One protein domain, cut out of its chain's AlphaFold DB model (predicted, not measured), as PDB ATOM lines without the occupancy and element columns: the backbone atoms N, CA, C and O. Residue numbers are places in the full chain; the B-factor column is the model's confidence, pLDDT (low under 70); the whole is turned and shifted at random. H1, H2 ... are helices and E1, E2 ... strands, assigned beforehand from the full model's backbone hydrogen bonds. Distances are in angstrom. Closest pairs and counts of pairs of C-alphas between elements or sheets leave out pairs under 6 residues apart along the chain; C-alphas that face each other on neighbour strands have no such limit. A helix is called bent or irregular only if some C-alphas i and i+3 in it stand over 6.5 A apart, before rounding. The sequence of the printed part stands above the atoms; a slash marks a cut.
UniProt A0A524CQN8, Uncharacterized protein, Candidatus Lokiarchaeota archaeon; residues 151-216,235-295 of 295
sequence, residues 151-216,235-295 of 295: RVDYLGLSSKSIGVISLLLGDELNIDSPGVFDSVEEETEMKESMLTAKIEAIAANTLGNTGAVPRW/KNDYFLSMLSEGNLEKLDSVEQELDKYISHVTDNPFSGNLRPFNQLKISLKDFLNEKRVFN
ATOM      1  N   ARG A 151     211.288 212.746 217.244       95.38
ATOM      2  CA  ARG A 151     210.043 213.390 216.812       95.38
ATOM      3  C   ARG A 151     210.351 214.791 216.302       95.38
ATOM      4  O   ARG A 151     211.055 215.528 216.984       95.38
ATOM      5  N   VAL A 152     209.831 215.157 215.137       96.56
ATOM      6  CA  VAL A 152     209.949 216.510 214.574       96.56
ATOM      7  C   VAL A 152     208.672 217.287 214.878       96.56
ATOM      8  O   VAL A 152     207.591 216.884 214.454       96.56
ATOM      9  N   ASP A 153     208.817 218.401 215.591       95.12
ATOM     10  CA  ASP A 153     207.706 219.256 216.035       95.12
ATOM     11  C   ASP A 153     207.584 220.525 215.178       95.12
ATOM     12  O   ASP A 153     206.508 221.106 215.049       95.12
ATOM     13  N   TYR A 154     208.684 220.940 214.547       96.00
ATOM     14  CA  TYR A 154     208.713 222.063 213.618       96.00
ATOM     15  C   TYR A 154     209.773 221.862 212.535       96.00
ATOM     16  O   TYR A 154     210.868 221.367 212.821       96.00
ATOM     17  N   LEU A 155     209.473 222.322 211.321       96.69
ATOM     18  CA  LEU A 155     210.404 222.393 210.196       96.69
ATOM     19  C   LEU A 155     210.371 223.788 209.564       96.69
ATOM     20  O   LEU A 155     209.318 224.273 209.161       96.69
ATOM     21  N   GLY A 156     211.539 224.410 209.422       95.44
ATOM     22  CA  GLY A 156     211.714 225.684 208.735       95.44
ATOM     23  C   GLY A 156     212.773 225.595 207.641       95.44
ATOM     24  O   GLY A 156     213.861 225.086 207.888       95.44
ATOM     25  N   LEU A 157     212.494 226.125 206.454       94.88
ATOM     26  CA  LEU A 157     213.470 226.325 205.382       94.88
ATOM     27  C   LEU A 157     213.591 227.824 205.114       94.88
ATOM     28  O   LEU A 157     212.590 228.490 204.851       94.88
ATOM     29  N   SER A 158     214.809 228.346 205.146       91.19
ATOM     30  CA  SER A 158     215.103 229.753 204.866       91.19
ATOM     31  C   SER A 158     216.151 229.886 203.765       91.19
ATOM     32  O   SER A 158     216.928 228.964 203.530       91.19
ATOM     33  N   SER A 159     216.174 231.027 203.078       87.81
ATOM     34  CA  SER A 159     217.253 231.423 202.169       87.81
ATOM     35  C   SER A 159     217.641 232.865 202.452       87.81
ATOM     36  O   SER A 159     216.783 233.743 202.401       87.81
ATOM     37  N   LYS A 160     218.915 233.126 202.765       78.56
ATOM     38  CA  LYS A 160     219.417 234.485 203.075       78.56
ATOM     39  C   LYS A 160     218.548 235.263 204.087       78.56
ATOM     40  O   LYS A 160     218.346 236.464 203.926       78.56
ATOM     41  N   SER A 161     218.070 234.597 205.142       67.75
ATOM     42  CA  SER A 161     217.165 235.166 206.170       67.75
ATOM     43  C   SER A 161     215.753 235.501 205.669       67.75
ATOM     44  O   SER A 161     215.075 236.379 206.197       67.75
ATOM     45  N   ILE A 162     215.316 234.839 204.597       77.62
ATOM     46  CA  ILE A 162     213.924 234.819 204.156       77.62
ATOM     47  C   ILE A 162     213.395 233.417 204.440       77.62
ATOM     48  O   ILE A 162     213.773 232.466 203.751       77.62
ATOM     49  N   GLY A 163     212.517 233.286 205.436       78.44
ATOM     50  CA  GLY A 163     211.748 232.066 205.666       78.44
ATOM     51  C   GLY A 163     210.864 231.763 204.457       78.44
ATOM     52  O   GLY A 163     209.940 232.514 204.153       78.44
ATOM     53  N   VAL A 164     211.169 230.684 203.737       85.62
ATOM     54  CA  VAL A 164     210.403 230.239 202.559       85.62
ATOM     55  C   VAL A 164     209.437 229.107 202.898       85.62
ATOM     56  O   VAL A 164     208.438 228.931 202.206       85.62
ATOM     57  N   ILE A 165     209.717 228.349 203.961       91.56
ATOM     58  CA  ILE A 165     208.818 227.348 204.538       91.56
ATOM     59  C   ILE A 165     208.927 227.431 206.054       91.56
ATOM     60  O   ILE A 165     210.031 227.430 206.590       91.56
ATOM     61  N   SER A 166     207.782 227.410 206.721       93.75
ATOM     62  CA  SER A 166     207.652 227.201 208.161       93.75
ATOM     63  C   SER A 166     206.482 226.241 208.352       93.75
ATOM     64  O   SER A 166     205.460 226.400 207.682       93.75
ATOM     65  N   LEU A 167     206.675 225.194 209.147       95.12
ATOM     66  CA  LEU A 167     205.709 224.120 209.365       95.12
ATOM     67  C   LEU A 167     205.715 223.719 210.834       95.12
ATOM     68  O   LEU A 167     206.661 223.080 211.293       95.12
ATOM     69  N   LEU A 168     204.652 224.071 211.550       94.31
ATOM     70  CA  LEU A 168     204.372 223.562 212.889       94.31
ATOM     71  C   LEU A 168     203.582 222.242 212.784       94.31
ATOM     72  O   LEU A 168     202.582 222.170 212.071       94.31
ATOM     73  N   LEU A 169     204.050 221.186 213.459       91.56
ATOM     74  CA  LEU A 169     203.565 219.801 213.291       91.56
ATOM     75  C   LEU A 169     202.849 219.248 214.540       91.56
ATOM     76  O   LEU A 169     202.577 218.044 214.634       91.56
ATOM     77  N   GLY A 170     202.549 220.125 215.497       84.88
ATOM     78  CA  GLY A 170     201.831 219.822 216.730       84.88
ATOM     79  C   GLY A 170     201.909 220.961 217.754       84.88
ATOM     80  O   GLY A 170     202.431 222.036 217.459       84.88
ATOM     81  N   ASP A 171     201.389 220.706 218.954       82.00
ATOM     82  CA  ASP A 171     201.255 221.678 220.052       82.00
ATOM     83  C   ASP A 171     202.274 221.443 221.186       82.00
ATOM     84  O   ASP A 171     202.167 222.006 222.273       82.00
ATOM     85  N   GLU A 172     203.264 220.573 220.973       83.38
ATOM     86  CA  GLU A 172     204.218 220.158 222.006       83.38
ATOM     87  C   GLU A 172     205.239 221.257 222.385       83.38
ATOM     88  O   GLU A 172     205.924 221.150 223.413       83.38
ATOM     89  N   LEU A 173     205.360 222.308 221.567       81.44
ATOM     90  CA  LEU A 173     206.271 223.438 221.767       81.44
ATOM     91  C   LEU A 173     205.625 224.541 222.614       81.44
ATOM     92  O   LEU A 173     204.443 224.844 222.473       81.44
ATOM     93  N   ASN A 174     206.420 225.192 223.464       76.31
ATOM     94  CA  ASN A 174     205.921 226.243 224.349       76.31
ATOM     95  C   ASN A 174     205.952 227.603 223.635       76.31
ATOM     96  O   ASN A 174     206.906 228.363 223.776       76.31
ATOM     97  N   ILE A 175     204.955 227.888 222.796       81.44
ATOM     98  CA  ILE A 175     204.942 229.098 221.960       81.44
ATOM     99  C   ILE A 175     203.749 229.970 222.329       81.44
ATOM    100  O   ILE A 175     202.625 229.717 221.896       81.44
ATOM    101  N   ASP A 176     204.028 231.045 223.058       77.94
ATOM    102  CA  ASP A 176     203.059 232.111 223.286       77.94
ATOM    103  C   ASP A 176     203.002 233.025 222.055       77.94
ATOM    104  O   ASP A 176     203.991 233.682 221.710       77.94
ATOM    105  N   SER A 177     201.845 233.076 221.394       78.81
ATOM    106  CA  SER A 177     201.560 234.027 220.319       78.81
ATOM    107  C   SER A 177     200.835 235.258 220.888       78.81
ATOM    108  O   SER A 177     199.754 235.135 221.465       78.81
ATOM    109  N   PRO A 178     201.403 236.473 220.771       79.19
ATOM    110  CA  PRO A 178     200.736 237.678 221.237       79.19
ATOM    111  C   PRO A 178     199.609 238.057 220.272       79.19
ATOM    112  O   PRO A 178     199.844 238.198 219.073       79.19
ATOM    113  N   GLY A 179     198.407 238.290 220.795       80.81
ATOM    114  CA  GLY A 179     197.290 238.823 220.013       80.81
ATOM    115  C   GLY A 179     195.963 238.125 220.280       80.81
ATOM    116  O   GLY A 179     195.862 237.226 221.112       80.81
ATOM    117  N   VAL A 180     194.939 238.588 219.570       80.31
ATOM    118  CA  VAL A 180     193.655 237.901 219.414       80.31
ATOM    119  C   VAL A 180     193.580 237.513 217.946       80.31
ATOM    120  O   VAL A 180     193.783 238.376 217.095       80.31
ATOM    121  N   PHE A 181     193.343 236.235 217.676       88.06
ATOM    122  CA  PHE A 181     193.330 235.679 216.326       88.06
ATOM    123  C   PHE A 181     191.901 235.342 215.923       88.06
ATOM    124  O   PHE A 181     191.124 234.845 216.745       88.06
ATOM    125  N   ASP A 182     191.565 235.593 214.661       84.25
ATOM    126  CA  ASP A 182     190.226 235.323 214.137       84.25
ATOM    127  C   ASP A 182     190.040 233.828 213.810       84.25
ATOM    128  O   ASP A 182     188.911 233.344 213.689       84.25
ATOM    129  N   SER A 183     191.143 233.080 213.678       90.31
ATOM    130  CA  SER A 183     191.158 231.648 213.352       90.31
ATOM    131  C   SER A 183     192.388 230.918 213.907       90.31
ATOM    132  O   SER A 183     193.403 231.532 214.239       90.31
ATOM    133  N   VAL A 184     192.312 229.583 213.968       87.25
ATOM    134  CA  VAL A 184     193.432 228.714 214.386       87.25
ATOM    135  C   VAL A 184     194.557 228.730 213.347       87.25
ATOM    136  O   VAL A 184     195.735 228.633 213.693       87.25
ATOM    137  N   GLU A 185     194.212 228.871 212.069       88.00
ATOM    138  CA  GLU A 185     195.175 228.993 210.978       88.00
ATOM    139  C   GLU A 185     196.032 230.253 211.135       88.00
ATOM    140  O   GLU A 185     197.255 230.168 211.057       88.00
ATOM    141  N   GLU A 186     195.410 231.395 211.435       88.69
ATOM    142  CA  GLU A 186     196.121 232.658 211.666       88.69
ATOM    143  C   GLU A 186     197.044 232.576 212.892       88.69
ATOM    144  O   GLU A 186     198.202 232.997 212.842       88.69
ATOM    145  N   GLU A 187     196.569 231.967 213.985       90.19
ATOM    146  CA  GLU A 187     197.397 231.717 215.167       90.19
ATOM    147  C   GLU A 187     198.603 230.820 214.832       90.19
ATOM    148  O   GLU A 187     199.725 231.085 215.273       90.19
ATOM    149  N   THR A 188     198.394 229.778 214.022       90.56
ATOM    150  CA  THR A 188     199.452 228.855 213.587       90.56
ATOM    151  C   THR A 188     200.493 229.570 212.731       90.56
ATOM    152  O   THR A 188     201.689 229.429 212.984       90.56
ATOM    153  N   GLU A 189     200.066 230.381 211.762       89.44
ATOM    154  CA  GLU A 189     200.967 231.182 210.923       89.44
ATOM    155  C   GLU A 189     201.782 232.184 211.755       89.44
ATOM    156  O   GLU A 189     202.982 232.374 211.515       89.44
ATOM    157  N   MET A 190     201.168 232.783 212.782       90.81
ATOM    158  CA  MET A 190     201.872 233.657 213.720       90.81
ATOM    159  C   MET A 190     202.928 232.885 214.520       90.81
ATOM    160  O   MET A 190     204.083 233.316 214.593       90.81
ATOM    161  N   LYS A 191     202.576 231.719 215.079       91.88
ATOM    162  CA  LYS A 191     203.522 230.851 215.803       91.88
ATOM    163  C   LYS A 191     204.686 230.425 214.907       91.88
ATOM    164  O   LYS A 191     205.841 230.565 215.305       91.88
ATOM    165  N   GLU A 192     204.404 229.975 213.684       92.50
ATOM    166  CA  GLU A 192     205.407 229.604 212.673       92.50
ATOM    167  C   GLU A 192     206.374 230.763 212.368       92.50
ATOM    168  O   GLU A 192     207.597 230.577 212.332       92.50
ATOM    169  N   SER A 193     205.839 231.974 212.202       89.94
ATOM    170  CA  SER A 193     206.624 233.184 211.938       89.94
ATOM    171  C   SER A 193     207.525 233.550 213.121       89.94
ATOM    172  O   SER A 193     208.714 233.823 212.943       89.94
ATOM    173  N   MET A 194     206.992 233.499 214.345       90.00
ATOM    174  CA  MET A 194     207.760 233.764 215.564       90.00
ATOM    175  C   MET A 194     208.878 232.744 215.775       90.00
ATOM    176  O   MET A 194     209.996 233.126 216.127       90.00
ATOM    177  N   LEU A 195     208.597 231.457 215.551       91.56
ATOM    178  CA  LEU A 195     209.606 230.401 215.609       91.56
ATOM    179  C   LEU A 195     210.734 230.665 214.618       91.56
ATOM    180  O   LEU A 195     211.900 230.658 215.011       91.56
ATOM    181  N   THR A 196     210.385 230.950 213.362       91.12
ATOM    182  CA  THR A 196     211.361 231.233 212.301       91.12
ATOM    183  C   THR A 196     212.272 232.386 212.710       91.12
ATOM    184  O   THR A 196     213.490 232.227 212.737       91.12
ATOM    185  N   ALA A 197     211.689 233.508 213.138       89.25
ATOM    186  CA  ALA A 197     212.441 234.689 213.546       89.25
ATOM    187  C   ALA A 197     213.377 234.413 214.736       89.25
ATOM    188  O   ALA A 197     214.536 234.835 214.734       89.25
ATOM    189  N   LYS A 198     212.911 233.680 215.754       91.06
ATOM    190  CA  LYS A 198     213.741 233.321 216.913       91.06
ATOM    191  C   LYS A 198     214.895 232.384 216.532       91.06
ATOM    192  O   LYS A 198     216.013 232.558 217.021       91.06
ATOM    193  N   ILE A 199     214.640 231.402 215.669       91.44
ATOM    194  CA  ILE A 199     215.647 230.449 215.183       91.44
ATOM    195  C   ILE A 199     216.711 231.166 214.345       91.44
ATOM    196  O   ILE A 199     217.908 230.961 214.559       91.44
ATOM    197  N   GLU A 200     216.296 232.047 213.436       88.81
ATOM    198  CA  GLU A 200     217.213 232.861 212.636       88.81
ATOM    199  C   GLU A 200     218.044 233.799 213.519       88.81
ATOM    200  O   GLU A 200     219.255 233.906 213.329       88.81
ATOM    201  N   ALA A 201     217.441 234.405 214.548       88.81
ATOM    202  CA  ALA A 201     218.167 235.220 215.517       88.81
ATOM    203  C   ALA A 201     219.236 234.413 216.275       88.81
ATOM    204  O   ALA A 201     220.338 234.917 216.495       88.81
ATOM    205  N   ILE A 202     218.957 233.158 216.648       89.69
ATOM    206  CA  ILE A 202     219.958 232.254 217.236       89.69
ATOM    207  C   ILE A 202     221.106 231.999 216.251       89.69
ATOM    208  O   ILE A 202     222.276 232.134 216.627       89.69
ATOM    209  N   ALA A 203     220.791 231.639 215.005       88.19
ATOM    210  CA  ALA A 203     221.796 231.322 213.993       88.19
ATOM    211  C   ALA A 203     222.685 232.531 213.679       88.19
ATOM    212  O   ALA A 203     223.910 232.419 213.713       88.19
ATOM    213  N   ALA A 204     222.080 233.701 213.461       86.94
ATOM    214  CA  ALA A 204     222.781 234.947 213.176       86.94
ATOM    215  C   ALA A 204     223.666 235.390 214.350       86.94
ATOM    216  O   ALA A 204     224.830 235.730 214.142       86.94
ATOM    217  N   ASN A 205     223.160 235.327 215.589       86.25
ATOM    218  CA  ASN A 205     223.959 235.643 216.777       86.25
ATOM    219  C   ASN A 205     225.133 234.678 216.942       86.25
ATOM    220  O   ASN A 205     226.234 235.105 217.286       86.25
ATOM    221  N   THR A 206     224.923 233.387 216.689       88.06
ATOM    222  CA  THR A 206     225.989 232.387 216.780       88.06
ATOM    223  C   THR A 206     227.056 232.644 215.717       88.06
ATOM    224  O   THR A 206     228.233 232.758 216.063       88.06
ATOM    225  N   LEU A 207     226.652 232.831 214.458       88.12
ATOM    226  CA  LEU A 207     227.558 233.094 213.342       88.12
ATOM    227  C   LEU A 207     228.332 234.403 213.526       88.12
ATOM    228  O   LEU A 207     229.553 234.413 213.392       88.12
ATOM    229  N   GLY A 208     227.649 235.490 213.887       84.50
ATOM    230  CA  GLY A 208     228.265 236.806 214.065       84.50
ATOM    231  C   GLY A 208     229.299 236.850 215.193       84.50
ATOM    232  O   GLY A 208     230.279 237.584 215.094       84.50
ATOM    233  N   ASN A 209     229.112 236.043 216.242       81.94
ATOM    234  CA  ASN A 209     230.022 236.000 217.386       81.94
ATOM    235  C   ASN A 209     231.157 234.975 217.226       81.94
ATOM    236  O   ASN A 209     232.282 235.236 217.642       81.94
ATOM    237  N   THR A 210     230.876 233.807 216.640       83.00
ATOM    238  CA  THR A 210     231.827 232.679 216.595       83.00
ATOM    239  C   THR A 210     232.506 232.496 215.239       83.00
ATOM    240  O   THR A 210     233.547 231.846 215.167       83.00
ATOM    241  N   GLY A 211     231.924 233.025 214.157       84.94
ATOM    242  CA  GLY A 211     232.292 232.656 212.785       84.94
ATOM    243  C   GLY A 211     231.934 231.208 212.418       84.94
ATOM    244  O   GLY A 211     232.374 230.713 211.383       84.94
ATOM    245  N   ALA A 212     231.163 230.523 213.265       88.69
ATOM    246  CA  ALA A 212     230.711 229.150 213.100       88.69
ATOM    247  C   ALA A 212     229.179 229.094 213.106       88.69
ATOM    248  O   ALA A 212     228.507 229.934 213.708       88.69
ATOM    249  N   VAL A 213     228.623 228.073 212.461       87.62
ATOM    250  CA  VAL A 213     227.181 227.819 212.483       87.62
ATOM    251  C   VAL A 213     226.851 226.774 213.549       87.62
ATOM    252  O   VAL A 213     227.606 225.809 213.726       87.62
ATOM    253  N   PRO A 214     225.742 226.930 214.287       91.94
ATOM    254  CA  PRO A 214     225.270 225.872 215.163       91.94
ATOM    255  C   PRO A 214     224.806 224.697 214.305       91.94
ATOM    256  O   PRO A 214     224.003 224.877 213.405       91.94
ATOM    257  N   ARG A 215     225.282 223.484 214.584       94.94
ATOM    258  CA  ARG A 215     224.717 222.255 214.004       94.94
ATOM    259  C   ARG A 215     223.486 221.815 214.778       94.94
ATOM    260  O   ARG A 215     222.486 221.420 214.186       94.94
ATOM    261  N   TRP A 216     223.573 221.888 216.101       95.69
ATOM    262  CA  TRP A 216     222.447 221.668 216.994       95.69
ATOM    263  C   TRP A 216     222.657 222.366 218.334       95.69
ATOM    264  O   TRP A 216     223.789 222.560 218.783       95.69
ATOM    265  N   LYS A 235     223.139 224.017 199.528       87.62
ATOM    266  CA  LYS A 235     223.693 224.890 198.482       87.62
ATOM    267  C   LYS A 235     222.860 226.164 198.346       87.62
ATOM    268  O   LYS A 235     221.689 226.171 198.695       87.62
ATOM    269  N   ASN A 236     223.445 227.202 197.750       89.38
ATOM    270  CA  ASN A 236     222.767 228.464 197.433       89.38
ATOM    271  C   ASN A 236     222.162 229.189 198.653       89.38
ATOM    272  O   ASN A 236     221.106 229.815 198.536       89.38
ATOM    273  N   ASP A 237     222.845 229.121 199.798       86.88
ATOM    274  CA  ASP A 237     222.499 229.837 201.031       86.88
ATOM    275  C   ASP A 237     221.114 229.468 201.599       86.88
ATOM    276  O   ASP A 237     220.428 230.324 202.170       86.88
ATOM    277  N   TYR A 238     220.680 228.215 201.412       91.81
ATOM    278  CA  TYR A 238     219.484 227.686 202.066       91.81
ATOM    279  C   TYR A 238     219.837 227.031 203.400       91.81
ATOM    280  O   TYR A 238     220.811 226.287 203.500       91.81
ATOM    281  N   PHE A 239     218.998 227.243 204.409       92.06
ATOM    282  CA  PHE A 239     219.166 226.663 205.736       92.06
ATOM    283  C   PHE A 239     217.881 225.969 206.165       92.06
ATOM    284  O   PHE A 239     216.823 226.595 206.267       92.06
ATOM    285  N   LEU A 240     217.984 224.671 206.429       95.19
ATOM    286  CA  LEU A 240     216.954 223.902 207.107       95.19
ATOM    287  C   LEU A 240     217.167 224.026 208.610       95.19
ATOM    288  O   LEU A 240     218.276 223.839 209.109       95.19
ATOM    289  N   SER A 241     216.084 224.295 209.320       95.62
ATOM    290  CA  SER A 241     216.012 224.280 210.770       95.62
ATOM    291  C   SER A 241     214.896 223.348 211.220       95.62
ATOM    292  O   SER A 241     213.850 223.276 210.577       95.62
ATOM    293  N   MET A 242     215.111 222.624 212.314       96.38
ATOM    294  CA  MET A 242     214.073 221.780 212.904       96.38
ATOM    295  C   MET A 242     214.068 221.916 214.418       96.38
ATOM    296  O   MET A 242     215.129 222.049 215.032       96.38
ATOM    297  N   LEU A 243     212.875 221.834 215.003       96.12
ATOM    298  CA  LEU A 243     212.703 221.585 216.431       96.12
ATOM    299  C   LEU A 243     212.280 220.130 216.595       96.12
ATOM    300  O   LEU A 243     211.351 219.676 215.925       96.12
ATOM    301  N   SER A 244     212.992 219.393 217.439       95.31
ATOM    302  CA  SER A 244     212.765 217.961 217.622       95.31
ATOM    303  C   SER A 244     212.952 217.512 219.067       95.31
ATOM    304  O   SER A 244     213.627 218.178 219.847       95.31
ATOM    305  N   GLU A 245     212.361 216.375 219.425       94.94
ATOM    306  CA  GLU A 245     212.469 215.730 220.738       94.94
ATOM    307  C   GLU A 245     212.959 214.284 220.585       94.94
ATOM    308  O   GLU A 245     212.522 213.578 219.672       94.94
ATOM    309  N   GLY A 246     213.844 213.832 221.479       93.75
ATOM    310  CA  GLY A 246     214.261 212.428 221.574       93.75
ATOM    311  C   GLY A 246     215.757 212.191 221.343       93.75
ATOM    312  O   GLY A 246     216.593 212.706 222.086       93.75
ATOM    313  N   ASN A 247     216.102 211.370 220.350       92.62
ATOM    314  CA  ASN A 247     217.461 210.895 220.093       92.62
ATOM    315  C   ASN A 247     218.109 211.578 218.885       92.62
ATOM    316  O   ASN A 247     217.807 211.281 217.727       92.62
ATOM    317  N   LEU A 248     219.078 212.444 219.173       91.88
ATOM    318  CA  LEU A 248     219.824 213.197 218.170       91.88
ATOM    319  C   LEU A 248     220.626 212.318 217.193       91.88
ATOM    320  O   LEU A 248     220.939 212.773 216.098       91.88
ATOM    321  N   GLU A 249     220.949 211.069 217.542       91.00
ATOM    322  CA  GLU A 249     221.657 210.137 216.647       91.00
ATOM    323  C   GLU A 249     220.834 209.780 215.402       91.00
ATOM    324  O   GLU A 249     221.396 209.391 214.381       91.00
ATOM    325  N   LYS A 250     219.508 209.958 215.454       94.06
ATOM    326  CA  LYS A 250     218.616 209.753 214.306       94.06
ATOM    327  C   LYS A 250     218.566 210.961 213.366       94.06
ATOM    328  O   LYS A 250     217.968 210.875 212.303       94.06
ATOM    329  N   LEU A 251     219.185 212.092 213.715       94.81
ATOM    330  CA  LEU A 251     219.079 213.329 212.936       94.81
ATOM    331  C   LEU A 251     219.509 213.152 211.474       94.81
ATOM    332  O   LEU A 251     218.806 213.597 210.571       94.81
ATOM    333  N   ASP A 252     220.625 212.461 211.234       93.44
ATOM    334  CA  ASP A 252     221.140 212.267 209.877       93.44
ATOM    335  C   ASP A 252     220.192 211.398 209.024       93.44
ATOM    336  O   ASP A 252     220.060 211.642 207.823       93.44
ATOM    337  N   SER A 253     219.496 210.414 209.612       93.69
ATOM    338  CA  SER A 253     218.510 209.606 208.875       93.69
ATOM    339  C   SER A 253     217.243 210.402 208.563       93.69
ATOM    340  O   SER A 253     216.736 210.313 207.443       93.69
ATOM    341  N   VAL A 254     216.777 211.239 209.498       95.56
ATOM    342  CA  VAL A 254     215.666 212.175 209.255       95.56
ATOM    343  C   VAL A 254     216.005 213.124 208.107       95.56
ATOM    344  O   VAL A 254     215.232 213.266 207.160       95.56
ATOM    345  N   GLU A 255     217.191 213.731 208.140       95.75
ATOM    346  CA  GLU A 255     217.637 214.656 207.100       95.75
ATOM    347  C   GLU A 255     217.766 213.979 205.730       95.75
ATOM    348  O   GLU A 255     217.397 214.584 204.728       95.75
ATOM    349  N   GLN A 256     218.215 212.723 205.663       94.94
ATOM    350  CA  GLN A 256     218.259 211.958 204.409       94.94
ATOM    351  C   GLN A 256     216.869 211.687 203.817       94.94
ATOM    352  O   GLN A 256     216.722 211.606 202.596       94.94
ATOM    353  N   GLU A 257     215.841 211.511 204.650       95.31
ATOM    354  CA  GLU A 257     214.468 211.374 204.163       95.31
ATOM    355  C   GLU A 257     213.918 212.704 203.642       95.31
ATOM    356  O   GLU A 257     213.342 212.732 202.554       95.31
ATOM    357  N   LEU A 258     214.166 213.803 204.359       95.12
ATOM    358  CA  LEU A 258     213.762 215.149 203.944       95.12
ATOM    359  C   LEU A 258     214.487 215.619 202.672       95.12
ATOM    360  O   LEU A 258     213.878 216.265 201.816       95.12
ATOM    361  N   ASP A 259     215.759 215.247 202.499       94.69
ATOM    362  CA  ASP A 259     216.574 215.600 201.329       94.69
ATOM    363  C   ASP A 259     215.938 215.157 200.007       94.69
ATOM    364  O   ASP A 259     216.097 215.845 198.995       94.69
ATOM    365  N   LYS A 260     215.175 214.056 200.012       93.12
ATOM    366  CA  LYS A 260     214.450 213.549 198.833       93.12
ATOM    367  C   LYS A 260     213.407 214.539 198.308       93.12
ATOM    368  O   LYS A 260     213.051 214.473 197.138       93.12
ATOM    369  N   TYR A 261     212.936 215.444 199.161       93.56
ATOM    370  CA  TYR A 261     211.954 216.473 198.826       93.56
ATOM    371  C   TYR A 261     212.622 217.842 198.651       93.56
ATOM    372  O   TYR A 261     212.364 218.544 197.675       93.56
ATOM    373  N   ILE A 262     213.501 218.218 199.588       93.75
ATOM    374  CA  ILE A 262     214.053 219.577 199.695       93.75
ATOM    375  C   ILE A 262     215.081 219.877 198.599       93.75
ATOM    376  O   ILE A 262     215.109 220.993 198.079       93.75
ATOM    377  N   SER A 263     215.898 218.894 198.202       88.75
ATOM    378  CA  SER A 263     217.046 219.140 197.310       88.75
ATOM    379  C   SER A 263     216.642 219.855 196.014       88.75
ATOM    380  O   SER A 263     217.299 220.814 195.608       88.75
ATOM    381  N   HIS A 264     215.489 219.483 195.445       87.38
ATOM    382  CA  HIS A 264     214.949 220.039 194.202       87.38
ATOM    383  C   HIS A 264     214.765 221.561 194.205       87.38
ATOM    384  O   HIS A 264     214.920 222.193 193.159       87.38
ATOM    385  N   VAL A 265     214.425 222.164 195.351       89.44
ATOM    386  CA  VAL A 265     214.222 223.621 195.443       89.44
ATOM    387  C   VAL A 265     215.484 224.368 195.872       89.44
ATOM    388  O   VAL A 265     215.580 225.573 195.654       89.44
ATOM    389  N   THR A 266     216.465 223.661 196.441       91.75
ATOM    390  CA  THR A 266     217.725 224.245 196.934       91.75
ATOM    391  C   THR A 266     218.860 224.231 195.909       91.75
ATOM    392  O   THR A 266     219.877 224.892 196.107       91.75
ATOM    393  N   ASP A 267     218.698 223.528 194.784       89.12
ATOM    394  CA  ASP A 267     219.714 223.446 193.723       89.12
ATOM    395  C   ASP A 267     219.947 224.774 192.986       89.12
ATOM    396  O   ASP A 267     221.016 224.975 192.404       89.12
ATOM    397  N   ASN A 268     218.991 225.709 193.053       88.69
ATOM    398  CA  ASN A 268     219.092 227.032 192.440       88.69
ATOM    399  C   ASN A 268     218.921 228.154 193.479       88.69
ATOM    400  O   ASN A 268     218.117 228.005 194.403       88.69
ATOM    401  N   PRO A 269     219.595 229.310 193.309       88.56
ATOM    402  CA  PRO A 269     219.392 230.477 194.165       88.56
ATOM    403  C   PRO A 269     217.930 230.919 194.236       88.56
ATOM    404  O   PRO A 269     217.212 230.900 193.232       88.56
ATOM    405  N   PHE A 270     217.505 231.365 195.418       88.94
ATOM    406  CA  PHE A 270     216.158 231.891 195.603       88.94
ATOM    407  C   PHE A 270     215.939 233.141 194.742       88.94
ATOM    408  O   PHE A 270     216.698 234.107 194.809       88.94
ATOM    409  N   SER A 271     214.885 233.116 193.926       86.94
ATOM    410  CA  SER A 271     214.550 234.170 192.957       86.94
ATOM    411  C   SER A 271     213.317 234.995 193.344       86.94
ATOM    412  O   SER A 271     212.829 235.781 192.536       86.94
ATOM    413  N   GLY A 272     212.773 234.797 194.551       84.94
ATOM    414  CA  GLY A 272     211.519 235.422 194.992       84.94
ATOM    415  C   GLY A 272     210.249 234.675 194.561       84.94
ATOM    416  O   GLY A 272     209.151 235.044 194.971       84.94
ATOM    417  N   ASN A 273     210.361 233.611 193.757       86.62
ATOM    418  CA  ASN A 273     209.212 232.794 193.366       86.62
ATOM    419  C   ASN A 273     208.865 231.762 194.452       86.62
ATOM    420  O   ASN A 273     209.540 230.743 194.581       86.62
ATOM    421  N   LEU A 274     207.768 231.995 195.177       87.75
ATOM    422  CA  LEU A 274     207.294 231.118 196.257       87.75
ATOM    423  C   LEU A 274     206.527 229.874 195.782       87.75
ATOM    424  O   LEU A 274     206.331 228.949 196.561       87.75
ATOM    425  N   ARG A 275     206.099 229.799 194.513       89.62
ATOM    426  CA  ARG A 275     205.300 228.662 194.007       89.62
ATOM    427  C   ARG A 275     205.922 227.278 194.267       89.62
ATOM    428  O   ARG A 275     205.199 226.434 194.796       89.62
ATOM    429  N   PRO A 276     207.205 227.016 193.937       90.44
ATOM    430  CA  PRO A 276     207.818 225.715 194.223       90.44
ATOM    431  C   PRO A 276     207.887 225.416 195.729       90.44
ATOM    432  O   PRO A 276     207.698 224.273 196.133       90.44
ATOM    433  N   PHE A 277     208.078 226.437 196.566       92.38
ATOM    434  CA  PHE A 277     208.132 226.286 198.022       92.38
ATOM    435  C   PHE A 277     206.763 225.990 198.626       92.38
ATOM    436  O   PHE A 277     206.671 225.150 199.511       92.38
ATOM    437  N   ASN A 278     205.687 226.586 198.106       90.44
ATOM    438  CA  ASN A 278     204.325 226.278 198.553       90.44
ATOM    439  C   ASN A 278     203.938 224.823 198.238       90.44
ATOM    440  O   ASN A 278     203.338 224.150 199.072       90.44
ATOM    441  N   GLN A 279     204.316 224.314 197.060       92.00
ATOM    442  CA  GLN A 279     204.100 222.904 196.700       92.00
ATOM    443  C   GLN A 279     204.914 221.960 197.593       92.00
ATOM    444  O   GLN A 279     204.400 220.937 198.056       92.00
ATOM    445  N   LEU A 280     206.166 222.328 197.874       93.81
ATOM    446  CA  LEU A 280     207.014 221.589 198.801       93.81
ATOM    447  C   LEU A 280     206.452 221.622 200.230       93.81
ATOM    448  O   LEU A 280     206.416 220.579 200.872       93.81
ATOM    449  N   LYS A 281     205.953 222.772 200.708       94.00
ATOM    450  CA  LYS A 281     205.330 222.932 202.035       94.00
ATOM    451  C   LYS A 281     204.173 221.946 202.212       94.00
ATOM    452  O   LYS A 281     204.124 221.266 203.230       94.00
ATOM    453  N   ILE A 282     203.292 221.821 201.215       93.31
ATOM    454  CA  ILE A 282     202.184 220.847 201.235       93.31
ATOM    455  C   ILE A 282     202.724 219.412 201.308       93.31
ATOM    456  O   ILE A 282     202.354 218.662 202.205       93.31
ATOM    457  N   SER A 283     203.661 219.058 200.424       94.50
ATOM    458  CA  SER A 283     204.222 217.699 200.362       94.50
ATOM    459  C   SER A 283     204.931 217.292 201.661       94.50
ATOM    460  O   SER A 283     204.787 216.163 202.123       94.50
ATOM    461  N   LEU A 284     205.687 218.216 202.267       95.62
ATOM    462  CA  LEU A 284     206.358 218.002 203.550       95.62
ATOM    463  C   LEU A 284     205.356 217.890 204.700       95.62
ATOM    464  O   LEU A 284     205.554 217.058 205.581       95.62
ATOM    465  N   LYS A 285     204.289 218.699 204.691       94.31
ATOM    466  CA  LYS A 285     203.225 218.626 205.698       94.31
ATOM    467  C   LYS A 285     202.540 217.263 205.672       94.31
ATOM    468  O   LYS A 285     202.409 216.649 206.724       94.31
ATOM    469  N   ASP A 286     202.164 216.768 204.496       94.31
ATOM    470  CA  ASP A 286     201.523 215.455 204.358       94.31
ATOM    471  C   ASP A 286     202.456 214.328 204.821       94.31
ATOM    472  O   ASP A 286     202.077 213.510 205.659       94.31
ATOM    473  N   PHE A 287     203.715 214.347 204.370       95.75
ATOM    474  CA  PHE A 287     204.727 213.377 204.790       95.75
ATOM    475  C   PHE A 287     204.943 213.367 206.311       95.75
ATOM    476  O   PHE A 287     204.964 212.303 206.928       95.75
ATOM    477  N   LEU A 288     205.093 214.538 206.936       94.88
ATOM    478  CA  LEU A 288     205.354 214.633 208.372       94.88
ATOM    479  C   LEU A 288     204.099 214.374 209.211       94.88
ATOM    480  O   LEU A 288     204.219 213.844 210.311       94.88
ATOM    481  N   ASN A 289     202.897 214.631 208.697       91.88
ATOM    482  CA  ASN A 289     201.665 214.182 209.351       91.88
ATOM    483  C   ASN A 289     201.593 212.649 209.434       91.88
ATOM    484  O   ASN A 289     201.139 212.109 210.442       91.88
ATOM    485  N   GLU A 290     202.077 211.940 208.410       92.56
ATOM    486  CA  GLU A 290     202.164 210.475 208.418       92.56
ATOM    487  C   GLU A 290     203.353 209.963 209.245       92.56
ATOM    488  O   GLU A 290     203.255 208.933 209.918       92.56
ATOM    489  N   LYS A 291     204.485 210.678 209.209       92.69
ATOM    490  CA  LYS A 291     205.759 210.232 209.780       92.69
ATOM    491  C   LYS A 291     206.525 211.362 210.475       92.69
ATOM    492  O   LYS A 291     207.649 211.689 210.111       92.69
ATOM    493  N   ARG A 292     205.947 211.923 211.543       92.69
ATOM    494  CA  ARG A 292     206.657 212.880 212.421       92.69
ATOM    495  C   ARG A 292     207.628 212.225 213.401       92.69
ATOM    496  O   ARG A 292     208.453 212.924 213.977       92.69
ATOM    497  N   VAL A 293     207.525 210.912 213.622       94.94
ATOM    498  CA  VAL A 293     208.386 210.143 214.540       94.94
ATOM    499  C   VAL A 293     209.249 209.171 213.742       94.94
ATOM    500  O   VAL A 293     208.730 208.304 213.037       94.94
ATOM    501  N   PHE A 294     210.563 209.290 213.895       94.31
ATOM    502  CA  PHE A 294     211.567 208.485 213.206       94.31
ATOM    503  C   PHE A 294     212.236 207.534 214.195       94.31
ATOM    504  O   PHE A 294     212.524 207.948 215.315       94.31
ATOM    505  N   ASN A 295     212.469 206.284 213.784       89.31
ATOM    506  CA  ASN A 295     213.207 205.273 214.555       89.31
ATOM    507  C   ASN A 295     214.571 205.006 213.915       89.31
ATOM    508  O   ASN A 295     214.732 205.303 212.711       89.31
TER     509      ASN A 295
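Overview. This is residues 151 to 216 and 235 to 295 of the 295 residues of an uncharacterized protein of Candidatus Lokiarchaeota archaeon (UniProt A0A524CQN8). A three-stranded sheet, E2, E1 and E4, lies between helices: the long H1 crosses one face, and the helical hairpin of H2 and H3 covers the other, making three layers. The strand E3 folds back from the last end of H1, off the sheet. The printed part has 127 residues, with three named helices and four named strands in the order E1 E2 H1 E3 E4 H2 H3; the sheet's order is E2, E1, E4, all antiparallel, and the class is mixed, helices and strands. The whole is compact and rounded, with a radius of gyration of the C-alphas of 14.7 A and spans of 38 by 34 by 32 A.

Arrangement. E1, residues 151 to 159, bends by 51 degrees at residue 154 and is the inner strand. E2, residues 162 to 168, forms an antiparallel hairpin with it; N 157 and O 165 are 2.8 A apart, within hydrogen-bond range. H1, residues 184 to 210, is on the sheet at a height over the sheet of 8.6 A, over E2 and E1 and also over E4, residues 238 to 246; it runs across the strands, at 69 degrees to E1 on the local plane. The closest C-alphas of H1 and E2 are those of Glu 192 and Ser 166, 5.6 A apart. E3, residues 212 to 216, pairs with no named strand; its Val 213 and Leu 207 of H1 have their closest C-alphas 5.4 A apart. E4 is antiparallel to E1, with N 156 and O 241 2.8 A apart, within hydrogen-bond range. H2, residues 248 to 266, is on the opposite face from H1, at a height of 9.1 A. H3, residues 275 to 290, is on the same face as H2, at a height of 9.6 A, over E2 and E1, along the strands. H2 touches H3 with residues 258 to 265 alone, at a shallow tilt of 31 degrees, opposite ways; their closest C-alphas, of Val 265 and Pro 276, are 6.8 A apart. Every O i to N i+4 pair is within hydrogen-bond range in H1 and H3, but 9 of 15 in H2.

Along the chain. E1 begins at C-alpha 151, (210.043, 213.390, 216.812), and is 24.3 A long. H1 measures 38.7 A, from C-alpha 184 at (193.432, 228.714, 214.386). E4 measures 25.3 A. H2, 24.0 A, is irregular, with C-alphas 249 and 252 7.1 A apart, and has a kink of 61 degrees near residue 260. H3, 23.4 A, ends at C-alpha 290, (202.164, 210.475, 208.418).

Size, cuts and confidence. The farthest C-alphas, of Asp 182 and Gly 211, are 42.2 A apart. Residues 217 to 234 are cut out, leaving 18.8 A between C-alphas 216 and 235. The link from E2 to H1 is long. Residue 161 is under pLDDT 70.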